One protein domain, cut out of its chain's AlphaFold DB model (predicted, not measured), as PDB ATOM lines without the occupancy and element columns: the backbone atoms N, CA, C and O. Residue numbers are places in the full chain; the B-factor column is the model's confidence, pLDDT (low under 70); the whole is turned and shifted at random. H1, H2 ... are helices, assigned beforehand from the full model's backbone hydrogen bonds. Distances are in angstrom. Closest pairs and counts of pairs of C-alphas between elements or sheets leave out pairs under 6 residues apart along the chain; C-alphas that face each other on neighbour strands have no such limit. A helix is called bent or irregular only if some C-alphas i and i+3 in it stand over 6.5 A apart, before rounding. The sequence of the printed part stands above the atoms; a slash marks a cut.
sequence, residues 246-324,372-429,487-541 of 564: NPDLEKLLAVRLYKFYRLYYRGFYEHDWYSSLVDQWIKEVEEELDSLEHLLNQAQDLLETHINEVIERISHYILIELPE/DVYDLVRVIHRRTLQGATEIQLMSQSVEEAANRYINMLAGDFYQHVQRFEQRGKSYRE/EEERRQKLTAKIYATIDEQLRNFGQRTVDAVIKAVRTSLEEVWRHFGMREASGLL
ATOM      1  N   ASN A 246      15.327  -4.252 -38.520       80.00
ATOM      2  CA  ASN A 246      15.154  -4.074 -39.963       80.00
ATOM      3  C   ASN A 246      14.093  -5.046 -40.520       80.00
ATOM      4  O   ASN A 246      13.927  -6.139 -39.976       80.00
ATOM      5  N   PRO A 247      13.436  -4.735 -41.655       77.94
ATOM      6  CA  PRO A 247      12.401  -5.598 -42.238       77.94
ATOM      7  C   PRO A 247      12.902  -7.002 -42.623       77.94
ATOM      8  O   PRO A 247      12.116  -7.946 -42.673       77.94
ATOM      9  N   ASP A 248      14.200  -7.175 -42.880       75.69
ATOM     10  CA  ASP A 248      14.785  -8.499 -43.132       75.69
ATOM     11  C   ASP A 248      15.035  -9.285 -41.838       75.69
ATOM     12  O   ASP A 248      14.813 -10.496 -41.800       75.69
ATOM     13  N   LEU A 249      15.393  -8.595 -40.750       79.19
ATOM     14  CA  LEU A 249      15.491  -9.192 -39.416       79.19
ATOM     15  C   LEU A 249      14.114  -9.602 -38.888       79.19
ATOM     16  O   LEU A 249      13.994 -10.650 -38.263       79.19
ATOM     17  N   GLU A 250      13.069  -8.826 -39.183       80.62
ATOM     18  CA  GLU A 250      11.690  -9.146 -38.802       80.62
ATOM     19  C   GLU A 250      11.240 -10.495 -39.387       80.62
ATOM     20  O   GLU A 250      10.640 -11.314 -38.689       80.62
ATOM     21  N   LYS A 251      11.591 -10.769 -40.653       81.12
ATOM     22  CA  LYS A 251      11.293 -12.053 -41.309       81.12
ATOM     23  C   LYS A 251      12.039 -13.213 -40.644       81.12
ATOM     24  O   LYS A 251      11.439 -14.264 -40.431       81.12
ATOM     25  N   LEU A 252      13.318 -13.031 -40.312       78.06
ATOM     26  CA  LEU A 252      14.144 -14.069 -39.678       78.06
ATOM     27  C   LEU A 252      13.697 -14.359 -38.237       78.06
ATOM     28  O   LEU A 252      13.624 -15.515 -37.827       78.06
ATOM     29  N   LEU A 253      13.322 -13.317 -37.494       82.38
ATOM     30  CA  LEU A 253      12.879 -13.402 -36.102       82.38
ATOM     31  C   LEU A 253      11.379 -13.697 -35.956       82.38
ATOM     32  O   LEU A 253      10.877 -13.735 -34.833       82.38
ATOM     33  N   ALA A 254      10.649 -13.940 -37.049       80.12
ATOM     34  CA  ALA A 254       9.187 -14.020 -37.066       80.12
ATOM     35  C   ALA A 254       8.594 -14.966 -36.004       80.12
ATOM     36  O   ALA A 254       7.600 -14.637 -35.357       80.12
ATOM     37  N   VAL A 255       9.210 -16.132 -35.775       81.81
ATOM     38  CA  VAL A 255       8.741 -17.101 -34.766       81.81
ATOM     39  C   VAL A 255       8.909 -16.563 -33.347       81.81
ATOM     40  O   VAL A 255       8.024 -16.733 -32.505       81.81
ATOM     41  N   ARG A 256      10.033 -15.902 -33.076       80.12
ATOM     42  CA  ARG A 256      10.328 -15.314 -31.771       80.12
ATOM     43  C   ARG A 256       9.458 -14.088 -31.513       80.12
ATOM     44  O   ARG A 256       8.838 -13.998 -30.458       80.12
ATOM     45  N   LEU A 257       9.308 -13.224 -32.515       84.94
ATOM     46  CA  LEU A 257       8.388 -12.089 -32.476       84.94
ATOM     47  C   LEU A 257       6.947 -12.547 -32.249       84.94
ATOM     48  O   LEU A 257       6.236 -11.942 -31.459       84.94
ATOM     49  N   TYR A 258       6.515 -13.656 -32.853       82.88
ATOM     50  CA  TYR A 258       5.188 -14.211 -32.590       82.88
ATOM     51  C   TYR A 258       5.012 -14.667 -31.133       82.88
ATOM     52  O   TYR A 258       3.976 -14.382 -30.527       82.88
ATOM     53  N   LYS A 259       6.009 -15.350 -30.546       83.12
ATOM     54  CA  LYS A 259       5.985 -15.721 -29.116       83.12
ATOM     55  C   LYS A 259       5.873 -14.472 -28.237       83.12
ATOM     56  O   LYS A 259       5.005 -14.439 -27.365       83.12
ATOM     57  N   PHE A 260       6.681 -13.453 -28.531       87.38
ATOM     58  CA  PHE A 260       6.650 -12.162 -27.850       87.38
ATOM     59  C   PHE A 260       5.272 -11.500 -27.970       87.38
ATOM     60  O   PHE A 260       4.636 -11.230 -26.958       87.38
ATOM     61  N   TYR A 261       4.748 -11.327 -29.187       86.19
ATOM     62  CA  TYR A 261       3.442 -10.714 -29.422       86.19
ATOM     63  C   TYR A 261       2.316 -11.462 -28.710       86.19
ATOM     64  O   TYR A 261       1.419 -10.836 -28.156       86.19
ATOM     65  N   ARG A 262       2.363 -12.796 -28.652       85.50
ATOM     66  CA  ARG A 262       1.365 -13.587 -27.919       85.50
ATOM     67  C   ARG A 262       1.365 -13.287 -26.418       85.50
ATOM     68  O   ARG A 262       0.299 -13.309 -25.811       85.50
ATOM     69  N   LEU A 263       2.532 -13.047 -25.821       85.44
ATOM     70  CA  LEU A 263       2.654 -12.654 -24.414       85.44
ATOM     71  C   LEU A 263       2.275 -11.185 -24.218       85.44
ATOM     72  O   LEU A 263       1.513 -10.856 -23.312       85.44
ATOM     73  N   TYR A 264       2.745 -10.315 -25.108       86.50
ATOM     74  CA  TYR A 264       2.508  -8.879 -25.067       86.50
ATOM     75  C   TYR A 264       1.022  -8.526 -25.214       86.50
ATOM     76  O   TYR A 264       0.485  -7.735 -24.437       86.50
ATOM     77  N   TYR A 265       0.312  -9.180 -26.141       85.38
ATOM     78  CA  TYR A 265      -1.099  -8.893 -26.398       85.38
ATOM     79  C   TYR A 265      -2.029  -9.229 -25.223       85.38
ATOM     80  O   TYR A 265      -3.132  -8.686 -25.159       85.38
ATOM     81  N   ARG A 266      -1.591 -10.036 -24.246       85.06
ATOM     82  CA  ARG A 266      -2.360 -10.285 -23.011       85.06
ATOM     83  C   ARG A 266      -2.645  -8.995 -22.241       85.06
ATOM     84  O   ARG A 266      -3.730  -8.847 -21.684       85.06
ATOM     85  N   GLY A 267      -1.742  -8.013 -22.303       83.38
ATOM     86  CA  GLY A 267      -1.918  -6.702 -21.668       83.38
ATOM     87  C   GLY A 267      -3.079  -5.861 -22.216       83.38
ATOM     88  O   GLY A 267      -3.510  -4.921 -21.550       83.38
ATOM     89  N   PHE A 268      -3.605  -6.196 -23.400       80.56
ATOM     90  CA  PHE A 268      -4.723  -5.482 -24.029       80.56
ATOM     91  C   PHE A 268      -6.094  -6.083 -23.698       80.56
ATOM     92  O   PHE A 268      -7.098  -5.393 -23.862       80.56
ATOM     93  N   TYR A 269      -6.156  -7.345 -23.252       80.25
ATOM     94  CA  TYR A 269      -7.428  -8.069 -23.110       80.25
ATOM     95  C   TYR A 269      -7.603  -8.807 -21.776       80.25
ATOM     96  O   TYR A 269      -8.734  -8.977 -21.337       80.25
ATOM     97  N   GLU A 270      -6.522  -9.258 -21.129       78.19
ATOM     98  CA  GLU A 270      -6.592 -10.147 -19.954       78.19
ATOM     99  C   GLU A 270      -6.288  -9.442 -18.623       78.19
ATOM    100  O   GLU A 270      -6.485 -10.020 -17.550       78.19
ATOM    101  N   HIS A 271      -5.741  -8.227 -18.657       81.00
ATOM    102  CA  HIS A 271      -5.190  -7.578 -17.471       81.00
ATOM    103  C   HIS A 271      -5.830  -6.221 -17.180       81.00
ATOM    104  O   HIS A 271      -5.782  -5.312 -18.008       81.00
ATOM    105  N   ASP A 272      -6.316  -6.083 -15.944       81.75
ATOM    106  CA  ASP A 272      -6.831  -4.841 -15.364       81.75
ATOM    107  C   ASP A 272      -5.826  -4.222 -14.378       81.75
ATOM    108  O   ASP A 272      -4.941  -4.898 -13.838       81.75
ATOM    109  N   TRP A 273      -6.019  -2.945 -14.027       80.75
ATOM    110  CA  TRP A 273      -5.149  -2.197 -13.105       80.75
ATOM    111  C   TRP A 273      -5.018  -2.787 -11.697       80.75
ATOM    112  O   TRP A 273      -4.027  -2.507 -11.016       80.75
ATOM    113  N   TYR A 274      -5.963  -3.628 -11.268       79.12
ATOM    114  CA  TYR A 274      -5.944  -4.313  -9.970       79.12
ATOM    115  C   TYR A 274      -5.547  -5.790 -10.045       79.12
ATOM    116  O   TYR A 274      -5.453  -6.434  -9.002       79.12
ATOM    117  N   SER A 275      -5.284  -6.331 -11.239       83.56
ATOM    118  CA  SER A 275      -4.891  -7.732 -11.371       83.56
ATOM    119  C   SER A 275      -3.559  -7.992 -10.650       83.56
ATOM    120  O   SER A 275      -2.620  -7.181 -10.693       83.56
ATOM    121  N   SER A 276      -3.491  -9.116  -9.935       82.12
ATOM    122  CA  SER A 276      -2.291  -9.572  -9.225       82.12
ATOM    123  C   SER A 276      -1.245 -10.155 -10.173       82.12
ATOM    124  O   SER A 276      -0.063 -10.159  -9.847       82.12
ATOM    125  N   LEU A 277      -1.672 -10.611 -11.353       84.44
ATOM    126  CA  LEU A 277      -0.809 -11.257 -12.345       84.44
ATOM    127  C   LEU A 277       0.022 -10.254 -13.153       84.44
ATOM    128  O   LEU A 277       0.974 -10.646 -13.814       84.44
ATOM    129  N   VAL A 278      -0.289  -8.958 -13.063       85.38
ATOM    130  CA  VAL A 278       0.370  -7.905 -13.850       85.38
ATOM    131  C   VAL A 278       1.861  -7.817 -13.557       85.38
ATOM    132  O   VAL A 278       2.647  -7.700 -14.483       85.38
ATOM    133  N   ASP A 279       2.275  -7.886 -12.289       87.62
ATOM    134  CA  ASP A 279       3.702  -7.796 -11.950       87.62
ATOM    135  C   ASP A 279       4.491  -9.031 -12.416       87.62
ATOM    136  O   ASP A 279       5.686  -8.913 -12.667       87.62
ATOM    137  N   GLN A 280       3.847 -10.197 -12.540       89.69
ATOM    138  CA  GLN A 280       4.471 -11.385 -13.129       89.69
ATOM    139  C   GLN A 280       4.532 -11.260 -14.652       89.69
ATOM    140  O   GLN A 280       5.587 -11.463 -15.234       89.69
ATOM    141  N   TRP A 281       3.432 -10.856 -15.283       90.94
ATOM    142  CA  TRP A 281       3.376 -10.640 -16.723       90.94
ATOM    143  C   TRP A 281       4.382  -9.583 -17.199       90.94
ATOM    144  O   TRP A 281       5.073  -9.821 -18.182       90.94
ATOM    145  N   ILE A 282       4.527  -8.457 -16.486       89.38
ATOM    146  CA  ILE A 282       5.542  -7.437 -16.808       89.38
ATOM    147  C   ILE A 282       6.939  -8.062 -16.803       89.38
ATOM    148  O   ILE A 282       7.689  -7.842 -17.743       89.38
ATOM    149  N   LYS A 283       7.265  -8.884 -15.794       91.31
ATOM    150  CA  LYS A 283       8.561  -9.576 -15.736       91.31
ATOM    151  C   LYS A 283       8.743 -10.558 -16.886       91.31
ATOM    152  O   LYS A 283       9.794 -10.556 -17.499       91.31
ATOM    153  N   GLU A 284       7.727 -11.360 -17.206       91.06
ATOM    154  CA  GLU A 284       7.786 -12.300 -18.336       91.06
ATOM    155  C   GLU A 284       8.013 -11.567 -19.669       91.06
ATOM    156  O   GLU A 284       8.761 -12.038 -20.523       91.06
ATOM    157  N   VAL A 285       7.389 -10.399 -19.854       90.75
ATOM    158  CA  VAL A 285       7.596  -9.561 -21.045       90.75
ATOM    159  C   VAL A 285       8.993  -8.940 -21.051       90.75
ATOM    160  O   VAL A 285       9.632  -8.940 -22.099       90.75
ATOM    161  N   GLU A 286       9.469  -8.429 -19.912       90.31
ATOM    162  CA  GLU A 286      10.821  -7.874 -19.765       90.31
ATOM    163  C   GLU A 286      11.895  -8.944 -20.021       90.31
ATOM    164  O   GLU A 286      12.790  -8.710 -20.820       90.31
ATOM    165  N   GLU A 287      11.760 -10.151 -19.466       91.75
ATOM    166  CA  GLU A 287      12.709 -11.259 -19.663       91.75
ATOM    167  C   GLU A 287      12.800 -11.709 -21.134       91.75
ATOM    168  O   GLU A 287      13.894 -11.928 -21.666       91.75
ATOM    169  N   GLU A 288      11.662 -11.836 -21.826       88.88
ATOM    170  CA  GLU A 288      11.644 -12.177 -23.257       88.88
ATOM    171  C   GLU A 288      12.229 -11.053 -24.123       88.88
ATOM    172  O   GLU A 288      12.878 -11.321 -25.143       88.88
ATOM    173  N   LEU A 289      12.028  -9.798 -23.714       91.12
ATOM    174  CA  LEU A 289      12.555  -8.625 -24.400       91.12
ATOM    175  C   LEU A 289      14.067  -8.471 -24.195       91.12
ATOM    176  O   LEU A 289      14.775  -8.286 -25.183       91.12
ATOM    177  N   ASP A 290      14.568  -8.658 -22.973       90.50
ATOM    178  CA  ASP A 290      15.999  -8.692 -22.649       90.50
ATOM    179  C   ASP A 290      16.698  -9.794 -23.451       90.50
ATOM    180  O   ASP A 290      17.741  -9.591 -24.072       90.50
ATOM    181  N   SER A 291      16.085 -10.980 -23.513       90.62
ATOM    182  CA  SER A 291      16.599 -12.097 -24.303       90.62
ATOM    183  C   SER A 291      16.646 -11.765 -25.803       90.62
ATOM    184  O   SER A 291      17.593 -12.144 -26.497       90.62
ATOM    185  N   LEU A 292      15.636 -11.059 -26.331       88.81
ATOM    186  CA  LEU A 292      15.627 -10.577 -27.717       88.81
ATOM    187  C   LEU A 292      16.707  -9.513 -27.958       88.81
ATOM    188  O   LEU A 292      17.393  -9.570 -28.978       88.81
ATOM    189  N   GLU A 293      16.886  -8.567 -27.037       90.38
ATOM    190  CA  GLU A 293      17.916  -7.533 -27.140       90.38
ATOM    191  C   GLU A 293      19.324  -8.133 -27.102       90.38
ATOM    192  O   GLU A 293      20.163  -7.775 -27.929       90.38
ATOM    193  N   HIS A 294      19.581  -9.090 -26.208       90.12
ATOM    194  CA  HIS A 294      20.850  -9.815 -26.172       90.12
ATOM    195  C   HIS A 294      21.150 -10.513 -27.500       90.12
ATOM    196  O   HIS A 294      22.275 -10.423 -27.988       90.12
ATOM    197  N   LEU A 295      20.150 -11.153 -28.114       87.62
ATOM    198  CA  LEU A 295      20.300 -11.786 -29.424       87.62
ATOM    199  C   LEU A 295      20.612 -10.743 -30.507       87.62
ATOM    200  O   LEU A 295      21.533 -10.939 -31.294       87.62
ATOM    201  N   LEU A 296      19.898  -9.615 -30.527       88.25
ATOM    202  CA  LEU A 296      20.153  -8.534 -31.485       88.25
ATOM    203  C   LEU A 296      21.557  -7.939 -31.330       88.25
ATOM    204  O   LEU A 296      22.212  -7.692 -32.339       88.25
ATOM    205  N   ASN A 297      22.035  -7.748 -30.097       89.75
ATOM    206  CA  ASN A 297      23.396  -7.280 -29.834       89.75
ATOM    207  C   ASN A 297      24.430  -8.295 -30.337       89.75
ATOM    208  O   ASN A 297      25.317  -7.924 -31.093       89.75
ATOM    209  N   GLN A 298      24.263  -9.585 -30.027       88.69
ATOM    210  CA  GLN A 298      25.158 -10.636 -30.528       88.69
ATOM    211  C   GLN A 298      25.156 -10.730 -32.060       88.69
ATOM    212  O   GLN A 298      26.204 -10.911 -32.678       88.69
ATOM    213  N   ALA A 299      23.987 -10.600 -32.688       87.50
ATOM    214  CA  ALA A 299      23.858 -10.612 -34.139       87.50
ATOM    215  C   ALA A 299      24.549  -9.392 -34.771       87.50
ATOM    216  O   ALA A 299      25.226  -9.530 -35.791       87.50
ATOM    217  N   GLN A 300      24.411  -8.214 -34.157       88.44
ATOM    218  CA  GLN A 300      25.091  -6.996 -34.586       88.44
ATOM    219  C   GLN A 300      26.614  -7.118 -34.428       88.44
ATOM    220  O   GLN A 300      27.336  -6.839 -35.383       88.44
ATOM    221  N   ASP A 301      27.091  -7.624 -33.289       90.25
ATOM    222  CA  ASP A 301      28.515  -7.853 -33.030       90.25
ATOM    223  C   ASP A 301      29.118  -8.806 -34.070       90.25
ATOM    224  O   ASP A 301      30.164  -8.509 -34.647       90.25
ATOM    225  N   LEU A 302      28.447  -9.924 -34.378       87.81
ATOM    226  CA  LEU A 302      28.884 -10.859 -35.423       87.81
ATOM    227  C   LEU A 302      28.934 -10.199 -36.808       87.81
ATOM    228  O   LEU A 302      29.866 -10.438 -37.578       87.81
ATOM    229  N   LEU A 303      27.938  -9.377 -37.133       86.12
ATOM    230  CA  LEU A 303      27.859  -8.704 -38.424       86.12
ATOM    231  C   LEU A 303      28.968  -7.655 -38.586       86.12
ATOM    232  O   LEU A 303      29.564  -7.559 -39.659       86.12
ATOM    233  N   GLU A 304      29.268  -6.890 -37.540       88.19
ATOM    234  CA  GLU A 304      30.304  -5.854 -37.564       88.19
ATOM    235  C   GLU A 304      31.718  -6.457 -37.509       88.19
ATOM    236  O   GLU A 304      32.524  -6.193 -38.400       88.19
ATOM    237  N   THR A 305      31.998  -7.318 -36.528       85.19
ATOM    238  CA  THR A 305      33.361  -7.812 -36.242       85.19
ATOM    239  C   THR A 305      33.786  -8.998 -37.106       85.19
ATOM    240  O   THR A 305      34.929  -9.082 -37.539       85.19
ATOM    241  N   HIS A 306      32.889  -9.945 -37.391       83.69
ATOM    242  CA  HIS A 306      33.277 -11.186 -38.072       83.69
ATOM    243  C   HIS A 306      32.953 -11.186 -39.562       83.69
ATOM    244  O   HIS A 306      33.624 -11.876 -40.328       83.69
ATOM    245  N   ILE A 307      31.941 -10.429 -39.984       87.19
ATOM    246  CA  ILE A 307      31.557 -10.342 -41.395       87.19
ATOM    247  C   ILE A 307      32.148  -9.078 -42.017       87.19
ATOM    248  O   ILE A 307      32.980  -9.175 -42.915       87.19
ATOM    249  N   ASN A 308      31.752  -7.891 -41.550       89.62
ATOM    250  CA  ASN A 308      32.166  -6.642 -42.189       89.62
ATOM    251  C   ASN A 308      33.672  -6.380 -42.045       89.62
ATOM    252  O   ASN A 308      34.307  -6.104 -43.059       89.62
ATOM    253  N   GLU A 309      34.257  -6.522 -40.850       89.88
ATOM    254  CA  GLU A 309      35.702  -6.312 -40.653       89.88
ATOM    255  C   GLU A 309      36.537  -7.286 -41.497       89.88
ATOM    256  O   GLU A 309      37.506  -6.887 -42.137       89.88
ATOM    257  N   VAL A 310      36.147  -8.564 -41.568       86.94
ATOM    258  CA  VAL A 310      36.876  -9.560 -42.369       86.94
ATOM    259  C   VAL A 310      36.735  -9.272 -43.865       86.94
ATOM    260  O   VAL A 310      37.726  -9.351 -44.587       86.94
ATOM    261  N   ILE A 311      35.552  -8.869 -44.342       87.62
ATOM    262  CA  ILE A 311      35.361  -8.430 -45.735       87.62
ATOM    263  C   ILE A 311      36.222  -7.195 -46.035       87.62
ATOM    264  O   ILE A 311      36.853  -7.127 -47.092       87.62
ATOM    265  N   GLU A 312      36.303  -6.231 -45.115       89.69
ATOM    266  CA  GLU A 312      37.180  -5.070 -45.279       89.69
ATOM    267  C   GLU A 312      38.656  -5.466 -45.300       89.69
ATOM    268  O   GLU A 312      39.390  -4.975 -46.163       89.69
ATOM    269  N   ARG A 313      39.082  -6.385 -44.427       86.12
ATOM    270  CA  ARG A 313      40.441  -6.945 -44.418       86.12
ATOM    271  C   ARG A 313      40.771  -7.644 -45.728       86.12
ATOM    272  O   ARG A 313      41.834  -7.381 -46.275       86.12
ATOM    273  N   ILE A 314      39.859  -8.460 -46.266       86.25
ATOM    274  CA  ILE A 314      40.020  -9.078 -47.589       86.25
ATOM    275  C   ILE A 314      40.194  -7.982 -48.642       86.25
ATOM    276  O   ILE A 314      41.109  -8.058 -49.450       86.25
ATOM    277  N   SER A 315      39.368  -6.934 -48.607       85.88
ATOM    278  CA  SER A 315      39.379  -5.878 -49.626       85.88
ATOM    279  C   SER A 315      40.652  -5.019 -49.654       85.88
ATOM    280  O   SER A 315      40.968  -4.452 -50.701       85.88
ATOM    281  N   HIS A 316      41.348  -4.903 -48.519       84.06
ATOM    282  CA  HIS A 316      42.605  -4.161 -48.370       84.06
ATOM    283  C   HIS A 316      43.831  -5.083 -48.338       84.06
ATOM    284  O   HIS A 316      44.941  -4.610 -48.110       84.06
ATOM    285  N   TYR A 317      43.645  -6.390 -48.541       82.88
ATOM    286  CA  TYR A 317      44.744  -7.339 -48.521       82.88
ATOM    287  C   TYR A 317      45.622  -7.161 -49.763       82.88
ATOM    288  O   TYR A 317      45.160  -7.309 -50.898       82.88
ATOM    289  N   ILE A 318      46.902  -6.876 -49.541       71.31
ATOM    290  CA  ILE A 318      47.905  -6.772 -50.596       71.31
ATOM    291  C   ILE A 318      48.412  -8.189 -50.893       71.31
ATOM    292  O   ILE A 318      49.102  -8.798 -50.079       71.31
ATOM    293  N   LEU A 319      48.076  -8.749 -52.062       71.62
ATOM    294  CA  LEU A 319      48.567 -10.082 -52.448       71.62
ATOM    295  C   LEU A 319      50.071 -10.093 -52.757       71.62
ATOM    296  O   LEU A 319      50.675 -11.167 -52.796       71.62
ATOM    297  N   ILE A 320      50.655  -8.932 -53.063       66.12
ATOM    298  CA  ILE A 320      52.016  -8.815 -53.583       66.12
ATOM    299  C   ILE A 320      52.734  -7.666 -52.874       66.12
ATOM    300  O   ILE A 320      52.802  -6.558 -53.385       66.12
ATOM    301  N   GLU A 321      53.339  -7.950 -51.724       58.19
ATOM    302  CA  GLU A 321      54.383  -7.081 -51.182       58.19
ATOM    303  C   GLU A 321      55.712  -7.444 -51.851       58.19
ATOM    304  O   GLU A 321      56.304  -8.502 -51.606       58.19
ATOM    305  N   LEU A 322      56.162  -6.582 -52.762       58.12
ATOM    306  CA  LEU A 322      57.525  -6.642 -53.277       58.12
ATOM    307  C   LEU A 322      58.470  -6.204 -52.150       58.12
ATOM    308  O   LEU A 322      58.260  -5.126 -51.596       58.12
ATOM    309  N   PRO A 323      59.500  -6.997 -51.794       53.34
ATOM    310  CA  PRO A 323      60.484  -6.565 -50.814       53.34
ATOM    311  C   PRO A 323      61.108  -5.255 -51.291       53.34
ATOM    312  O   PRO A 323      61.686  -5.215 -52.384       53.34
ATOM    313  N   GLU A 324      61.003  -4.190 -50.495       44.88
ATOM    314  CA  GLU A 324      61.870  -3.038 -50.707       44.88
ATOM    315  C   GLU A 324      63.317  -3.533 -50.602       44.88
ATOM    316  O   GLU A 324      63.608  -4.356 -49.727       44.88
ATOM    317  N   ASP A 372      66.693 -11.732 -61.046       61.59
ATOM    318  CA  ASP A 372      66.499 -12.546 -62.250       61.59
ATOM    319  C   ASP A 372      64.987 -12.675 -62.507       61.59
ATOM    320  O   ASP A 372      64.209 -12.895 -61.576       61.59
ATOM    321  N   VAL A 373      64.551 -12.544 -63.764       62.97
ATOM    322  CA  VAL A 373      63.136 -12.654 -64.161       62.97
ATOM    323  C   VAL A 373      62.560 -13.994 -63.704       62.97
ATOM    324  O   VAL A 373      61.405 -14.064 -63.286       62.97
ATOM    325  N   TYR A 374      63.371 -15.057 -63.724       64.31
ATOM    326  CA  TYR A 374      62.947 -16.369 -63.248       64.31
ATOM    327  C   TYR A 374      62.711 -16.401 -61.727       64.31
ATOM    328  O   TYR A 374      61.702 -16.951 -61.274       64.31
ATOM    329  N   ASP A 375      63.588 -15.775 -60.939       64.00
ATOM    330  CA  ASP A 375      63.447 -15.691 -59.482       64.00
ATOM    331  C   ASP A 375      62.311 -14.742 -59.072       64.00
ATOM    332  O   ASP A 375      61.547 -15.053 -58.158       64.00
ATOM    333  N   LEU A 376      62.108 -13.648 -59.810       68.81
ATOM    334  CA  LEU A 376      60.991 -12.719 -59.637       68.81
ATOM    335  C   LEU A 376      59.641 -13.392 -59.892       68.81
ATOM    336  O   LEU A 376      58.751 -13.330 -59.046       68.81
ATOM    337  N   VAL A 377      59.498 -14.099 -61.017       71.00
ATOM    338  CA  VAL A 377      58.277 -14.860 -61.329       71.00
ATOM    339  C   VAL A 377      58.039 -15.941 -60.280       71.00
ATOM    340  O   VAL A 377      56.901 -16.139 -59.858       71.00
ATOM    341  N   ARG A 378      59.092 -16.613 -59.800       72.56
ATOM    342  CA  ARG A 378      58.972 -17.626 -58.745       72.56
ATOM    343  C   ARG A 378      58.519 -17.024 -57.411       72.56
ATOM    344  O   ARG A 378      57.673 -17.626 -56.750       72.56
ATOM    345  N   VAL A 379      59.038 -15.862 -57.013       71.00
ATOM    346  CA  VAL A 379      58.649 -15.177 -55.767       71.00
ATOM    347  C   VAL A 379      57.237 -14.607 -55.864       71.00
ATOM    348  O   VAL A 379      56.447 -14.847 -54.955       71.00
ATOM    349  N   ILE A 380      56.879 -13.953 -56.974       73.44
ATOM    350  CA  ILE A 380      55.507 -13.485 -57.223       73.44
ATOM    351  C   ILE A 380      54.550 -14.678 -57.204       73.44
ATOM    352  O   ILE A 380      53.532 -14.633 -56.520       73.44
ATOM    353  N   HIS A 381      54.886 -15.787 -57.868       74.88
ATOM    354  CA  HIS A 381      54.051 -16.988 -57.867       74.88
ATOM    355  C   HIS A 381      53.893 -17.586 -56.460       74.88
ATOM    356  O   HIS A 381      52.789 -17.933 -56.053       74.88
ATOM    357  N   ARG A 382      54.974 -17.660 -55.675       75.75
ATOM    358  CA  ARG A 382      54.918 -18.160 -54.292       75.75
ATOM    359  C   ARG A 382      54.079 -17.254 -53.386       75.75
ATOM    360  O   ARG A 382      53.282 -17.767 -52.606       75.75
ATOM    361  N   ARG A 383      54.234 -15.933 -53.498       75.56
ATOM    362  CA  ARG A 383      53.505 -14.936 -52.695       75.56
ATOM    363  C   ARG A 383      52.035 -14.836 -53.082       75.56
ATOM    364  O   ARG A 383      51.187 -14.851 -52.205       75.56
ATOM    365  N   THR A 384      51.723 -14.845 -54.376       77.94
ATOM    366  CA  THR A 384      50.334 -14.901 -54.864       77.94
ATOM    367  C   THR A 384      49.636 -16.184 -54.435       77.94
ATOM    368  O   THR A 384      48.470 -16.129 -54.058       77.94
ATOM    369  N   LEU A 385      50.335 -17.326 -54.419       79.94
ATOM    370  CA  LEU A 385      49.785 -18.573 -53.889       79.94
ATOM    371  C   LEU A 385      49.518 -18.477 -52.377       79.94
ATOM    372  O   LEU A 385      48.452 -18.888 -51.933       79.94
ATOM    373  N   GLN A 386      50.441 -17.895 -51.600       80.25
ATOM    374  CA  GLN A 386      50.249 -17.653 -50.162       80.25
ATOM    375  C   GLN A 386      49.082 -16.687 -49.890       80.25
ATOM    376  O   GLN A 386      48.166 -17.030 -49.146       80.25
ATOM    377  N   GLY A 387      49.040 -15.537 -50.564       78.94
ATOM    378  CA  GLY A 387      47.942 -14.576 -50.452       78.94
ATOM    379  C   GLY A 387      46.596 -15.165 -50.883       78.94
ATOM    380  O   GLY A 387      45.587 -14.940 -50.223       78.94
ATOM    381  N   ALA A 388      46.572 -15.998 -51.928       82.19
ATOM    382  CA  ALA A 388      45.367 -16.718 -52.332       82.19
ATOM    383  C   ALA A 388      44.899 -17.710 -51.255       82.19
ATOM    384  O   ALA A 388      43.699 -17.797 -51.000       82.19
ATOM    385  N   THR A 389      45.814 -18.427 -50.591       84.69
ATOM    386  CA  THR A 389      45.439 -19.313 -49.475       84.69
ATOM    387  C   THR A 389      44.906 -18.544 -48.268       84.69
ATOM    388  O   THR A 389      43.932 -18.980 -47.659       84.69
ATOM    389  N   GLU A 390      45.474 -17.380 -47.947       83.62
ATOM    390  CA  GLU A 390      45.009 -16.544 -46.834       83.62
ATOM    391  C   GLU A 390      43.639 -15.916 -47.113       83.62
ATOM    392  O   GLU A 390      42.749 -15.972 -46.265       83.62
ATOM    393  N   ILE A 391      43.419 -15.401 -48.327       87.19
ATOM    394  CA  ILE A 391      42.107 -14.905 -48.761       87.19
ATOM    395  C   ILE A 391      41.065 -16.027 -48.750       87.19
ATOM    396  O   ILE A 391      39.927 -15.798 -48.335       87.19
ATOM    397  N   GLN A 392      41.436 -17.242 -49.164       87.50
ATOM    398  CA  GLN A 392      40.540 -18.397 -49.118       87.50
ATOM    399  C   GLN A 392      40.135 -18.738 -47.677       87.50
ATOM    400  O   GLN A 392      38.954 -18.971 -47.421       87.50
ATOM    401  N   LEU A 393      41.082 -18.728 -46.733       89.38
ATOM    402  CA  LEU A 393      40.805 -18.953 -45.310       89.38
ATOM    403  C   LEU A 393      39.902 -17.857 -44.726       89.38
ATOM    404  O   LEU A 393      38.935 -18.162 -44.031       89.38
ATOM    405  N   MET A 394      40.168 -16.586 -45.044       87.44
ATOM    406  CA  MET A 394      39.315 -15.472 -44.618       87.44
ATOM    407  C   MET A 394      37.903 -15.583 -45.212       87.44
ATOM    408  O   MET A 394      36.925 -15.382 -44.498       87.44
ATOM    409  N   SER A 395      37.780 -15.976 -46.481       87.69
ATOM    410  CA  SER A 395      36.483 -16.177 -47.144       87.69
ATOM    411  C   SER A 395      35.681 -17.317 -46.503       87.69
ATOM    412  O   SER A 395      34.485 -17.160 -46.262       87.69
ATOM    413  N   GLN A 396      36.336 -18.428 -46.145       89.56
ATOM    414  CA  GLN A 396      35.710 -19.515 -45.376       89.56
ATOM    415  C   GLN A 396      35.275 -19.049 -43.983       89.56
ATOM    416  O   GLN A 396      34.178 -19.377 -43.538       89.56
ATOM    417  N   SER A 397      36.085 -18.223 -43.314       88.62
ATOM    418  CA  SER A 397      35.708 -17.632 -42.028       88.62
ATOM    419  C   SER A 397      34.468 -16.738 -42.138       88.62
ATOM    420  O   SER A 397      33.639 -16.752 -41.227       88.62
ATOM    421  N   VAL A 398      34.315 -15.970 -43.226       88.50
ATOM    422  CA  VAL A 398      33.111 -15.153 -43.471       88.50
ATOM    423  C   VAL A 398      31.890 -16.041 -43.693       88.50
ATOM    424  O   VAL A 398      30.829 -15.765 -43.139       88.50
ATOM    425  N   GLU A 399      32.031 -17.128 -44.451       85.12
ATOM    426  CA  GLU A 399      30.949 -18.090 -44.678       85.12
ATOM    427  C   GLU A 399      30.507 -18.767 -43.370       85.12
ATOM    428  O   GLU A 399      29.314 -18.825 -43.062       85.12
ATOM    429  N   GLU A 400      31.454 -19.223 -42.549       86.88
ATOM    430  CA  GLU A 400      31.152 -19.770 -41.226       86.88
ATOM    431  C   GLU A 400      30.471 -18.742 -40.317       86.88
ATOM    432  O   GLU A 400      29.500 -19.072 -39.632       86.88
ATOM    433  N   ALA A 401      30.944 -17.492 -40.313       87.31
ATOM    434  CA  ALA A 401      30.352 -16.416 -39.526       87.31
ATOM    435  C   ALA A 401      28.930 -16.071 -39.995       87.31
ATOM    436  O   ALA A 401      28.034 -15.924 -39.162       87.31
ATOM    437  N   ALA A 402      28.691 -16.015 -41.307       86.94
ATOM    438  CA  ALA A 402      27.370 -15.793 -41.889       86.94
ATOM    439  C   ALA A 402      26.397 -16.925 -41.524       86.94
ATOM    440  O   ALA A 402      25.261 -16.667 -41.118       86.94
ATOM    441  N   ASN A 403      26.858 -18.177 -41.563       86.69
ATOM    442  CA  ASN A 403      26.073 -19.322 -41.110       86.69
ATOM    443  C   ASN A 403      25.765 -19.247 -39.607       86.69
ATOM    444  O   ASN A 403      24.635 -19.509 -39.199       86.69
ATOM    445  N   ARG A 404      26.727 -18.848 -38.764       85.50
ATOM    446  CA  ARG A 404      26.493 -18.635 -37.322       85.50
ATOM    447  C   ARG A 404      25.479 -17.517 -37.068       85.50
ATOM    448  O   ARG A 404      24.584 -17.706 -36.250       85.50
ATOM    449  N   TYR A 405      25.578 -16.402 -37.790       87.75
ATOM    450  CA  TYR A 405      24.643 -15.275 -37.712       87.75
ATOM    451  C   TYR A 405      23.206 -15.704 -38.042       87.75
ATOM    452  O   TYR A 405      22.275 -15.442 -37.278       87.75
ATOM    453  N   ILE A 406      23.021 -16.446 -39.134       84.94
ATOM    454  CA  ILE A 406      21.699 -16.939 -39.533       84.94
ATOM    455  C   ILE A 406      21.181 -17.991 -38.562       84.94
ATOM    456  O   ILE A 406      20.025 -17.916 -38.162       84.94
ATOM    457  N   ASN A 407      22.015 -18.938 -38.131       84.56
ATOM    458  CA  ASN A 407      21.606 -19.955 -37.163       84.56
ATOM    459  C   ASN A 407      21.215 -19.345 -35.811       84.56
ATOM    460  O   ASN A 407      20.312 -19.856 -35.152       84.56
ATOM    461  N   MET A 408      21.849 -18.242 -35.412       84.50
ATOM    462  CA  MET A 408      21.480 -17.494 -34.213       84.50
ATOM    463  C   MET A 408      20.106 -16.829 -34.364       84.50
ATOM    464  O   MET A 408      19.252 -16.986 -33.494       84.50
ATOM    465  N   LEU A 409      19.858 -16.139 -35.482       82.25
ATOM    466  CA  LEU A 409      18.587 -15.447 -35.739       82.25
ATOM    467  C   LEU A 409      17.423 -16.411 -36.013       82.25
ATOM    468  O   LEU A 409      16.314 -16.212 -35.523       82.25
ATOM    469  N   ALA A 410      17.675 -17.473 -36.776       80.25
ATOM    470  CA  ALA A 410      16.687 -18.469 -37.184       80.25
ATOM    471  C   ALA A 410      16.627 -19.687 -36.243       80.25
ATOM    472  O   ALA A 410      15.855 -20.614 -36.492       80.25
ATOM    473  N   GLY A 411      17.385 -19.711 -35.141       78.38
ATOM    474  CA  GLY A 411      17.432 -20.851 -34.215       78.38
ATOM    475  C   GLY A 411      16.055 -21.240 -33.664       78.38
ATOM    476  O   GLY A 411      15.675 -22.412 -33.672       78.38
ATOM    477  N   ASP A 412      15.257 -20.243 -33.272       73.00
ATOM    478  CA  ASP A 412      13.869 -20.426 -32.829       73.00
ATOM    479  C   ASP A 412      12.958 -20.976 -33.941       73.00
ATOM    480  O   ASP A 412      12.034 -21.752 -33.674       73.00
ATOM    481  N   PHE A 413      13.221 -20.593 -35.191       75.50
ATOM    482  CA  PHE A 413      12.502 -21.090 -36.359       75.50
ATOM    483  C   PHE A 413      12.851 -22.554 -36.645       75.50
ATOM    484  O   PHE A 413      11.939 -23.364 -36.791       75.50
ATOM    485  N   TYR A 414      14.130 -22.935 -36.612       74.62
ATOM    486  CA  TYR A 414      14.542 -24.330 -36.790       74.62
ATOM    487  C   TYR A 414      13.953 -25.254 -35.720       74.62
ATOM    488  O   TYR A 414      13.438 -26.325 -36.045       74.62
ATOM    489  N   GLN A 415      13.930 -24.824 -34.455       75.06
ATOM    490  CA  GLN A 415      13.266 -25.583 -33.388       75.06
ATOM    491  C   GLN A 415      11.755 -25.715 -33.619       75.06
ATOM    492  O   GLN A 415      11.164 -26.759 -33.327       75.06
ATOM    493  N   HIS A 416      11.109 -24.666 -34.133       72.31
ATOM    494  CA  HIS A 416       9.685 -24.702 -34.456       72.31
ATOM    495  C   HIS A 416       9.383 -25.675 -35.603       72.31
ATOM    496  O   HIS A 416       8.451 -26.472 -35.489       72.31
ATOM    497  N   VAL A 417      10.203 -25.664 -36.658       73.12
ATOM    498  CA  VAL A 417      10.107 -26.595 -37.793       73.12
ATOM    499  C   VAL A 417      10.326 -28.041 -37.335       73.12
ATOM    500  O   VAL A 417       9.509 -28.902 -37.648       73.12
ATOM    501  N   GLN A 418      11.337 -28.317 -36.504       72.88
ATOM    502  CA  GLN A 418      11.589 -29.670 -35.984       72.88
ATOM    503  C   GLN A 418      10.425 -30.217 -35.148       72.88
ATOM    504  O   GLN A 418      10.014 -31.367 -35.318       72.88
ATOM    505  N   ARG A 419       9.845 -29.396 -34.261       70.81
ATOM    506  CA  ARG A 419       8.657 -29.792 -33.481       70.81
ATOM    507  C   ARG A 419       7.449 -30.064 -34.375       70.81
ATOM    508  O   ARG A 419       6.615 -30.900 -34.031       70.81
ATOM    509  N   PHE A 420       7.335 -29.357 -35.496       63.41
ATOM    510  CA  PHE A 420       6.278 -29.586 -36.472       63.41
ATOM    511  C   PHE A 420       6.481 -30.899 -37.228       63.41
ATOM    512  O   PHE A 420       5.548 -31.690 -37.306       63.41
ATOM    513  N   GLU A 421       7.689 -31.180 -37.711       63.97
ATOM    514  CA  GLU A 421       7.995 -32.447 -38.384       63.97
ATOM    515  C   GLU A 421       7.727 -33.655 -37.481       63.97
ATOM    516  O   GLU A 421       7.183 -34.658 -37.935       63.97
ATOM    517  N   GLN A 422       8.045 -33.551 -36.188       66.94
ATOM    518  CA  GLN A 422       7.724 -34.585 -35.199       66.94
ATOM    519  C   GLN A 422       6.210 -34.755 -35.010       66.94
ATOM    520  O   GLN A 422       5.716 -35.877 -34.933       66.94
ATOM    521  N   ARG A 423       5.452 -33.651 -34.988       60.34
ATOM    522  CA  ARG A 423       3.990 -33.687 -34.854       60.34
ATOM    523  C   ARG A 423       3.312 -34.235 -36.115       60.34
ATOM    524  O   ARG A 423       2.376 -35.011 -35.997       60.34
ATOM    525  N   GLY A 424       3.808 -33.890 -37.304       57.44
ATOM    526  CA  GLY A 424       3.325 -34.421 -38.583       57.44
ATOM    527  C   GLY A 424       3.627 -35.910 -38.773       57.44
ATOM    528  O   GLY A 424       2.807 -36.626 -39.340       57.44
ATOM    529  N   LYS A 425       4.760 -36.400 -38.249       59.19
ATOM    530  CA  LYS A 425       5.073 -37.839 -38.201       59.19
ATOM    531  C   LYS A 425       4.128 -38.596 -37.265       59.19
ATOM    532  O   LYS A 425       3.589 -39.610 -37.677       59.19
ATOM    533  N   SER A 426       3.824 -38.041 -36.089       53.75
ATOM    534  CA  SER A 426       2.880 -38.648 -35.135       53.75
ATOM    535  C   SER A 426       1.444 -38.775 -35.664       53.75
ATOM    536  O   SER A 426       0.734 -39.662 -35.209       53.75
ATOM    537  N   TYR A 427       1.002 -37.909 -36.586       52.84
ATOM    538  CA  TYR A 427      -0.313 -38.041 -37.233       52.84
ATOM    539  C   TYR A 427      -0.300 -39.058 -38.384       52.84
ATOM    540  O   TYR A 427      -1.256 -39.809 -38.525       52.84
ATOM    541  N   ARG A 428       0.788 -39.135 -39.168       44.50
ATOM    542  CA  ARG A 428       0.929 -40.146 -40.235       44.50
ATOM    543  C   ARG A 428       1.111 -41.562 -39.690       44.50
ATOM    544  O   ARG A 428       0.561 -42.494 -40.248       44.50
ATOM    545  N   GLU A 429       1.817 -41.715 -38.570       49.44
ATOM    546  CA  GLU A 429       1.966 -43.009 -37.886       49.44
ATOM    547  C   GLU A 429       0.654 -43.511 -37.254       49.44
ATOM    548  O   GLU A 429       0.545 -44.703 -36.981       49.44
ATOM    549  N   GLU A 487      -4.715 -23.398 -43.408       55.75
ATOM    550  CA  GLU A 487      -3.720 -22.871 -42.456       55.75
ATOM    551  C   GLU A 487      -2.342 -23.493 -42.679       55.75
ATOM    552  O   GLU A 487      -1.330 -22.803 -42.576       55.75
ATOM    553  N   GLU A 488      -2.300 -24.779 -43.015       61.47
ATOM    554  CA  GLU A 488      -1.061 -25.504 -43.276       61.47
ATOM    555  C   GLU A 488      -0.372 -24.977 -44.535       61.47
ATOM    556  O   GLU A 488       0.818 -24.678 -44.503       61.47
ATOM    557  N   GLU A 489      -1.140 -24.688 -45.586       64.19
ATOM    558  CA  GLU A 489      -0.641 -24.030 -46.792       64.19
ATOM    559  C   GLU A 489      -0.129 -22.601 -46.509       64.19
ATOM    560  O   GLU A 489       0.918 -22.198 -47.016       64.19
ATOM    561  N   ARG A 490      -0.810 -21.816 -45.656       64.38
ATOM    562  CA  ARG A 490      -0.325 -20.482 -45.237       64.38
ATOM    563  C   ARG A 490       0.972 -20.566 -44.429       64.38
ATOM    564  O   ARG A 490       1.869 -19.748 -44.631       64.38
ATOM    565  N   ARG A 491       1.088 -21.552 -43.538       65.06
ATOM    566  CA  ARG A 491       2.285 -21.792 -42.715       65.06
ATOM    567  C   ARG A 491       3.452 -22.312 -43.556       65.06
ATOM    568  O   ARG A 491       4.573 -21.843 -43.373       65.06
ATOM    569  N   GLN A 492       3.198 -23.190 -44.526       71.25
ATOM    570  CA  GLN A 492       4.192 -23.643 -45.504       71.25
ATOM    571  C   GLN A 492       4.678 -22.484 -46.382       71.25
ATOM    572  O   GLN A 492       5.882 -22.327 -46.567       71.25
ATOM    573  N   LYS A 493       3.776 -21.606 -46.840       75.12
ATOM    574  CA  LYS A 493       4.143 -20.378 -47.570       75.12
ATOM    575  C   LYS A 493       5.009 -19.437 -46.730       75.12
ATOM    576  O   LYS A 493       5.982 -18.893 -47.247       75.12
ATOM    577  N   LEU A 494       4.694 -19.256 -45.444       70.69
ATOM    578  CA  LEU A 494       5.517 -18.457 -44.529       70.69
ATOM    579  C   LEU A 494       6.911 -19.080 -44.346       70.69
ATOM    580  O   LEU A 494       7.914 -18.387 -44.461       70.69
ATOM    581  N   THR A 495       6.964 -20.395 -44.131       74.56
ATOM    582  CA  THR A 495       8.203 -21.172 -43.969       74.56
ATOM    583  C   THR A 495       9.087 -21.057 -45.213       74.56
ATOM    584  O   THR A 495      10.261 -20.719 -45.103       74.56
ATOM    585  N   ALA A 496       8.511 -21.231 -46.405       76.56
ATOM    586  CA  ALA A 496       9.212 -21.056 -47.677       76.56
ATOM    587  C   ALA A 496       9.735 -19.622 -47.860       76.56
ATOM    588  O   ALA A 496      10.843 -19.424 -48.350       76.56
ATOM    589  N   LYS A 497       8.971 -18.613 -47.423       80.06
ATOM    590  CA  LYS A 497       9.391 -17.208 -47.480       80.06
ATOM    591  C   LYS A 497      10.566 -16.909 -46.543       80.06
ATOM    592  O   LYS A 497      11.445 -16.133 -46.912       80.06
ATOM    593  N   ILE A 498      10.598 -17.523 -45.359       78.56
ATOM    594  CA  ILE A 498      11.716 -17.391 -44.413       78.56
ATOM    595  C   ILE A 498      12.973 -18.047 -44.995       78.56
ATOM    596  O   ILE A 498      14.010 -17.392 -45.045       78.56
ATOM    597  N   TYR A 499      12.873 -19.267 -45.536       79.94
ATOM    598  CA  TYR A 499      13.999 -19.923 -46.220       79.94
ATOM    599  C   TYR A 499      14.519 -19.120 -47.418       79.94
ATOM    600  O   TYR A 499      15.722 -18.926 -47.543       79.94
ATOM    601  N   ALA A 500      13.629 -18.562 -48.244       82.81
ATOM    602  CA  ALA A 500      14.036 -17.697 -49.351       82.81
ATOM    603  C   ALA A 500      14.786 -16.441 -48.868       82.81
ATOM    604  O   ALA A 500      15.757 -16.024 -49.492       82.81
ATOM    605  N   THR A 501      14.364 -15.866 -47.736       81.19
ATOM    606  CA  THR A 501      15.044 -14.708 -47.131       81.19
ATOM    607  C   THR A 501      16.425 -15.098 -46.592       81.19
ATOM    608  O   THR A 501      17.379 -14.344 -46.758       81.19
ATOM    609  N   ILE A 502      16.554 -16.278 -45.974       81.81
ATOM    610  CA  ILE A 502      17.837 -16.824 -45.506       81.81
ATOM    611  C   ILE A 502      18.817 -16.975 -46.677       81.81
ATOM    612  O   ILE A 502      19.938 -16.467 -46.610       81.81
ATOM    613  N   ASP A 503      18.376 -17.609 -47.765       82.50
ATOM    614  CA  ASP A 503      19.201 -17.818 -48.956       82.50
ATOM    615  C   ASP A 503      19.623 -16.493 -49.602       82.50
ATOM    616  O   ASP A 503      20.754 -16.357 -50.070       82.50
ATOM    617  N   GLU A 504      18.736 -15.495 -49.621       87.44
ATOM    618  CA  GLU A 504      19.037 -14.154 -50.125       87.44
ATOM    619  C   GLU A 504      20.123 -13.459 -49.289       87.44
ATOM    620  O   GLU A 504      21.061 -12.892 -49.854       87.44
ATOM    621  N   GLN A 505      20.061 -13.558 -47.956       83.50
ATOM    622  CA  GLN A 505      21.083 -12.984 -47.072       83.50
ATOM    623  C   GLN A 505      22.440 -13.683 -47.232       83.50
ATOM    624  O   GLN A 505      23.459 -13.002 -47.358       83.50
ATOM    625  N   LEU A 506      22.475 -15.020 -47.315       84.69
ATOM    626  CA  LEU A 506      23.715 -15.762 -47.591       84.69
ATOM    627  C   LEU A 506      24.328 -15.371 -48.937       84.69
ATOM    628  O   LEU A 506      25.532 -15.124 -49.021       84.69
ATOM    629  N   ARG A 507      23.504 -15.261 -49.986       86.62
ATOM    630  CA  ARG A 507      23.960 -14.812 -51.310       86.62
ATOM    631  C   ARG A 507      24.522 -13.397 -51.265       86.62
ATOM    632  O   ARG A 507      25.533 -13.144 -51.911       86.62
ATOM    633  N   ASN A 508      23.910 -12.496 -50.498       88.12
ATOM    634  CA  ASN A 508      24.401 -11.129 -50.341       88.12
ATOM    635  C   ASN A 508      25.787 -11.099 -49.669       88.12
ATOM    636  O   ASN A 508      26.709 -10.469 -50.187       88.12
ATOM    637  N   PHE A 509      25.985 -11.836 -48.569       85.88
ATOM    638  CA  PHE A 509      27.307 -11.945 -47.935       85.88
ATOM    639  C   PHE A 509      28.346 -12.599 -48.857       85.88
ATOM    640  O   PHE A 509      29.478 -12.118 -48.948       85.88
ATOM    641  N   GLY A 510      27.950 -13.638 -49.598       86.62
ATOM    642  CA  GLY A 510      28.797 -14.275 -50.607       86.62
ATOM    643  C   GLY A 510      29.229 -13.300 -51.703       86.62
ATOM    644  O   GLY A 510      30.421 -13.180 -51.982       86.62
ATOM    645  N   GLN A 511      28.293 -12.531 -52.264       90.38
ATOM    646  CA  GLN A 511      28.585 -11.539 -53.299       90.38
ATOM    647  C   GLN A 511      29.530 -10.446 -52.789       90.38
ATOM    648  O   GLN A 511      30.522 -10.143 -53.447       90.38
ATOM    649  N   ARG A 512      29.287  -9.908 -51.586       89.56
ATOM    650  CA  ARG A 512      30.173  -8.906 -50.963       89.56
ATOM    651  C   ARG A 512      31.593  -9.433 -50.756       89.56
ATOM    652  O   ARG A 512      32.552  -8.684 -50.925       89.56
ATOM    653  N   THR A 513      31.726 -10.712 -50.414       89.00
ATOM    654  CA  THR A 513      33.033 -11.368 -50.263       89.00
ATOM    655  C   THR A 513      33.741 -11.472 -51.613       89.00
ATOM    656  O   THR A 513      34.901 -11.088 -51.723       89.00
ATOM    657  N   VAL A 514      33.037 -11.901 -52.665       89.44
ATOM    658  CA  VAL A 514      33.588 -11.971 -54.030       89.44
ATOM    659  C   VAL A 514      34.035 -10.592 -54.519       89.44
ATOM    660  O   VAL A 514      35.148 -10.458 -55.027       89.44
ATOM    661  N   ASP A 515      33.222  -9.558 -54.315       90.25
ATOM    662  CA  ASP A 515      33.557  -8.189 -54.713       90.25
ATOM    663  C   ASP A 515      34.803  -7.670 -53.970       90.25
ATOM    664  O   ASP A 515      35.668  -7.021 -54.568       90.25
ATOM    665  N   ALA A 516      34.946  -8.004 -52.682       88.44
ATOM    666  CA  ALA A 516      36.137  -7.682 -51.899       88.44
ATOM    667  C   ALA A 516      37.390  -8.403 -52.421       88.44
ATOM    668  O   ALA A 516      38.433  -7.766 -52.570       88.44
ATOM    669  N   VAL A 517      37.289  -9.689 -52.773       88.44
ATOM    670  CA  VAL A 517      38.396 -10.440 -53.391       88.44
ATOM    671  C   VAL A 517      38.790  -9.826 -54.735       88.44
ATOM    672  O   VAL A 517      39.974  -9.621 -54.995       88.44
ATOM    673  N   ILE A 518      37.815  -9.474 -55.580       87.19
ATOM    674  CA  ILE A 518      38.074  -8.805 -56.864       87.19
ATOM    675  C   ILE A 518      38.824  -7.489 -56.638       87.19
ATOM    676  O   ILE A 518      39.778  -7.192 -57.361       87.19
ATOM    677  N   LYS A 519      38.437  -6.709 -55.621       88.12
ATOM    678  CA  LYS A 519      39.118  -5.460 -55.259       88.12
ATOM    679  C   LYS A 519      40.563  -5.700 -54.794       88.12
ATOM    680  O   LYS A 519      41.452  -4.972 -55.234       88.12
ATOM    681  N   ALA A 520      40.816  -6.729 -53.988       85.25
ATOM    682  CA  ALA A 520      42.159  -7.106 -53.526       85.25
ATOM    683  C   ALA A 520      43.078  -7.545 -54.681       85.25
ATOM    684  O   ALA A 520      44.227  -7.121 -54.806       85.25
ATOM    685  N   VAL A 521      42.545  -8.359 -55.597       85.12
ATOM    686  CA  VAL A 521      43.277  -8.796 -56.794       85.12
ATOM    687  C   VAL A 521      43.574  -7.612 -57.707       85.12
ATOM    688  O   VAL A 521      44.691  -7.479 -58.203       85.12
ATOM    689  N   ARG A 522      42.598  -6.723 -57.910       85.00
ATOM    690  CA  ARG A 522      42.767  -5.532 -58.746       85.00
ATOM    691  C   ARG A 522      43.830  -4.586 -58.194       85.00
ATOM    692  O   ARG A 522      44.696  -4.170 -58.952       85.00
ATOM    693  N   THR A 523      43.785  -4.284 -56.899       83.81
ATOM    694  CA  THR A 523      44.780  -3.420 -56.238       83.81
ATOM    695  C   THR A 523      46.184  -4.014 -56.331       83.81
ATOM    696  O   THR A 523      47.115  -3.321 -56.725       83.81
ATOM    697  N   SER A 524      46.321  -5.321 -56.115       79.62
ATOM    698  CA  SER A 524      47.608  -6.014 -56.257       79.62
ATOM    699  C   SER A 524      48.135  -5.997 -57.702       79.62
ATOM    700  O   SER A 524      49.329  -5.821 -57.936       79.62
ATOM    701  N   LEU A 525      47.256  -6.149 -58.701       79.44
ATOM    702  CA  LEU A 525      47.627  -6.018 -60.116       79.44
ATOM    703  C   LEU A 525      48.026  -4.581 -60.477       79.44
ATOM    704  O   LEU A 525      48.943  -4.387 -61.274       79.44
ATOM    705  N   GLU A 526      47.360  -3.583 -59.900       79.81
ATOM    706  CA  GLU A 526      47.696  -2.169 -60.073       79.81
ATOM    707  C   GLU A 526      49.053  -1.827 -59.435       79.81
ATOM    708  O   GLU A 526      49.827  -1.089 -60.041       79.81
ATOM    709  N   GLU A 527      49.405  -2.409 -58.283       73.81
ATOM    710  CA  GLU A 527      50.738  -2.267 -57.676       73.81
ATOM    711  C   GLU A 527      51.837  -2.911 -58.518       73.81
ATOM    712  O   GLU A 527      52.854  -2.275 -58.807       73.81
ATOM    713  N   VAL A 528      51.617  -4.140 -58.997       72.25
ATOM    714  CA  VAL A 528      52.515  -4.785 -59.965       72.25
ATOM    715  C   VAL A 528      52.687  -3.880 -61.180       72.25
ATOM    716  O   VAL A 528      53.809  -3.559 -61.571       72.25
ATOM    717  N   TRP A 529      51.590  -3.392 -61.755       72.38
ATOM    718  CA  TRP A 529      51.663  -2.500 -62.905       72.38
ATOM    719  C   TRP A 529      52.372  -1.179 -62.588       72.38
ATOM    720  O   TRP A 529      53.114  -0.685 -63.429       72.38
ATOM    721  N   ARG A 530      52.237  -0.630 -61.380       70.69
ATOM    722  CA  ARG A 530      52.977   0.560 -60.939       70.69
ATOM    723  C   ARG A 530      54.486   0.300 -60.858       70.69
ATOM    724  O   ARG A 530      55.261   1.164 -61.264       70.69
ATOM    725  N   HIS A 531      54.907  -0.872 -60.384       65.88
ATOM    726  CA  HIS A 531      56.323  -1.244 -60.314       65.88
ATOM    727  C   HIS A 531      56.930  -1.557 -61.692       65.88
ATOM    728  O   HIS A 531      58.035  -1.108 -61.990       65.88
ATOM    729  N   PHE A 532      56.208  -2.262 -62.571       62.44
ATOM    730  CA  PHE A 532      56.693  -2.617 -63.917       62.44
ATOM    731  C   PHE A 532      56.407  -1.557 -64.994       62.44
ATOM    732  O   PHE A 532      57.010  -1.575 -66.065       62.44
ATOM    733  N   GLY A 533      55.491  -0.629 -64.728       58.19
ATOM    734  CA  GLY A 533      55.076   0.450 -65.628       58.19
ATOM    735  C   GLY A 533      56.016   1.654 -65.636       58.19
ATOM    736  O   GLY A 533      55.793   2.595 -66.402       58.19
ATOM    737  N   MET A 534      57.082   1.643 -64.827       56.56
ATOM    738  CA  MET A 534      58.153   2.630 -64.951       56.56
ATOM    739  C   MET A 534      58.891   2.426 -66.282       56.56
ATOM    740  O   MET A 534      59.213   1.303 -66.677       56.56
ATOM    741  N   ARG A 535      59.165   3.532 -66.986       47.84
ATOM    742  CA  ARG A 535      59.742   3.577 -68.348       47.84
ATOM    743  C   ARG A 535      61.031   2.747 -68.510       47.84
ATOM    744  O   ARG A 535      61.345   2.326 -69.619       47.84
ATOM    745  N   GLU A 536      61.737   2.495 -67.411       48.84
ATOM    746  CA  GLU A 536      63.001   1.757 -67.326       48.84
ATOM    747  C   GLU A 536      62.813   0.225 -67.341       48.84
ATOM    748  O   GLU A 536      63.543  -0.473 -68.044       48.84
ATOM    749  N   ALA A 537      61.779  -0.315 -66.680       47.22
ATOM    750  CA  ALA A 537      61.475  -1.754 -66.689       47.22
ATOM    751  C   ALA A 537      60.914  -2.224 -68.047       47.22
ATOM    752  O   ALA A 537      61.238  -3.312 -68.523       47.22
ATOM    753  N   SER A 538      60.134  -1.369 -68.721       46.06
ATOM    754  CA  SER A 538      59.650  -1.609 -70.090       46.06
ATOM    755  C   SER A 538      60.782  -1.650 -71.127       46.06
ATOM    756  O   SER A 538      60.676  -2.378 -72.114       46.06
ATOM    757  N   GLY A 539      61.863  -0.893 -70.900       47.91
ATOM    758  CA  GLY A 539      63.071  -0.935 -71.727       47.91
ATOM    759  C   GLY A 539      63.818  -2.261 -71.589       47.91
ATOM    760  O   GLY A 539      64.138  -2.878 -72.598       47.91
ATOM    761  N   LEU A 540      64.000  -2.746 -70.356       48.19
ATOM    762  CA  LEU A 540      64.695  -4.009 -70.061       48.19
ATOM    763  C   LEU A 540      63.917  -5.261 -70.504       48.19
ATOM    764  O   LEU A 540      64.518  -6.235 -70.947       48.19
ATOM    765  N   LEU A 541      62.581  -5.246 -70.436       47.78
ATOM    766  CA  LEU A 541      61.736  -6.360 -70.896       47.78
ATOM    767  C   LEU A 541      61.624  -6.463 -72.424       47.78
ATOM    768  O   LEU A 541      61.230  -7.511 -72.933       47.78
TER     769      LEU A 541
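AT A GLANCE: This is residues 246 to 324, 372 to 429 and 487 to 541 of the 564 residues of an uncharacterized protein of Paragonimus westermani (UniProt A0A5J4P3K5). Three long, staggered helices, H4, H5a and H6, make a slender up-and-down bundle, each running against the one before it in the chain and packed over only part of its length. H5 bends, and residues 418 to 429 of its second arm, H5b, stick out; H1 and H2 pack near the bend, and small H7 caps the far end of H6. The 192 printed residues hold seven named helices, H1 to H7 in chain order, and no named strand: all helix. The whole is extended, with a radius of gyration of the C-alphas of 26.2 A and spans of 91 by 45 by 21 A.

HOW THE PARTS SIT: H1, residues 247 to 252, touches H6, residues 487 to 532, with residues 498 to 502 of H6 alone (closest C-alphas Lys 251 and Ile 498, 6.2 A). H2, residues 254 to 264, touches residues 281 to 289 of H4, residues 278 to 315, at a shallow tilt of 25 degrees, opposite ways; closest C-alphas Tyr 264 and Val 285, 6.5 A. H3, residues 266 to 269, is near H4. H5, residues 373 to 429, assigned as one helix by its hydrogen bonds, is bent: C-alphas 409 and 412 are 7.5 A apart, and H5a, residues 373 to 409, and H5b, residues 412 to 429, stand at a steep tilt of 64 degrees. H2 touches H5b with residues 412 to 416 of H5b alone; closest C-alphas Val 255 and Phe 413, 5.7 A. H4 and H5a touch at 11 degrees, a shallow tilt, opposite ways; closest C-alphas Ile 307 and Val 398, 5.5 A. Residues 307 to 315 of H4 touch residues 509 to 520 of H6; closest C-alphas Ser 315 and Ala 516, 4.4 A. H5a and H6 touch through residues 391 to 406 and 502 to 517; closest C-alphas Ser 395 and Thr 513, 6.7 A. H7, residues 535 to 541, touches no helix. Every O i to N i+4 pair is within hydrogen-bond range in H2, H5a, H5b and H6; H1 has 1 of 2, H4 29 of 34 and H7 2 of 3, and H3 is too short for one.

IN THESE COORDINATES: H1 begins at C-alpha 247 (12.401, -5.598, -42.238). H4 is 53.0 A long, H5a 52.9 A, H5b 26.0 A and H6 67.2 A. H7 ends at C-alpha 541 (61.736, -6.360, -70.896).

THE WHOLE: The two farthest C-alphas, Tyr 274 and Leu 540, are 92.7 A apart. Residues 325 to 371 and 430 to 486 are not printed, with gaps of 15.7 A and 21.4 A between C-alphas. Of the links that are printed whole, H3 to H4 is short and the others are tight. Mean pLDDT of the printed part is 78.4; 36 residues are under 70, among them 420 to 429 and 531 to 541.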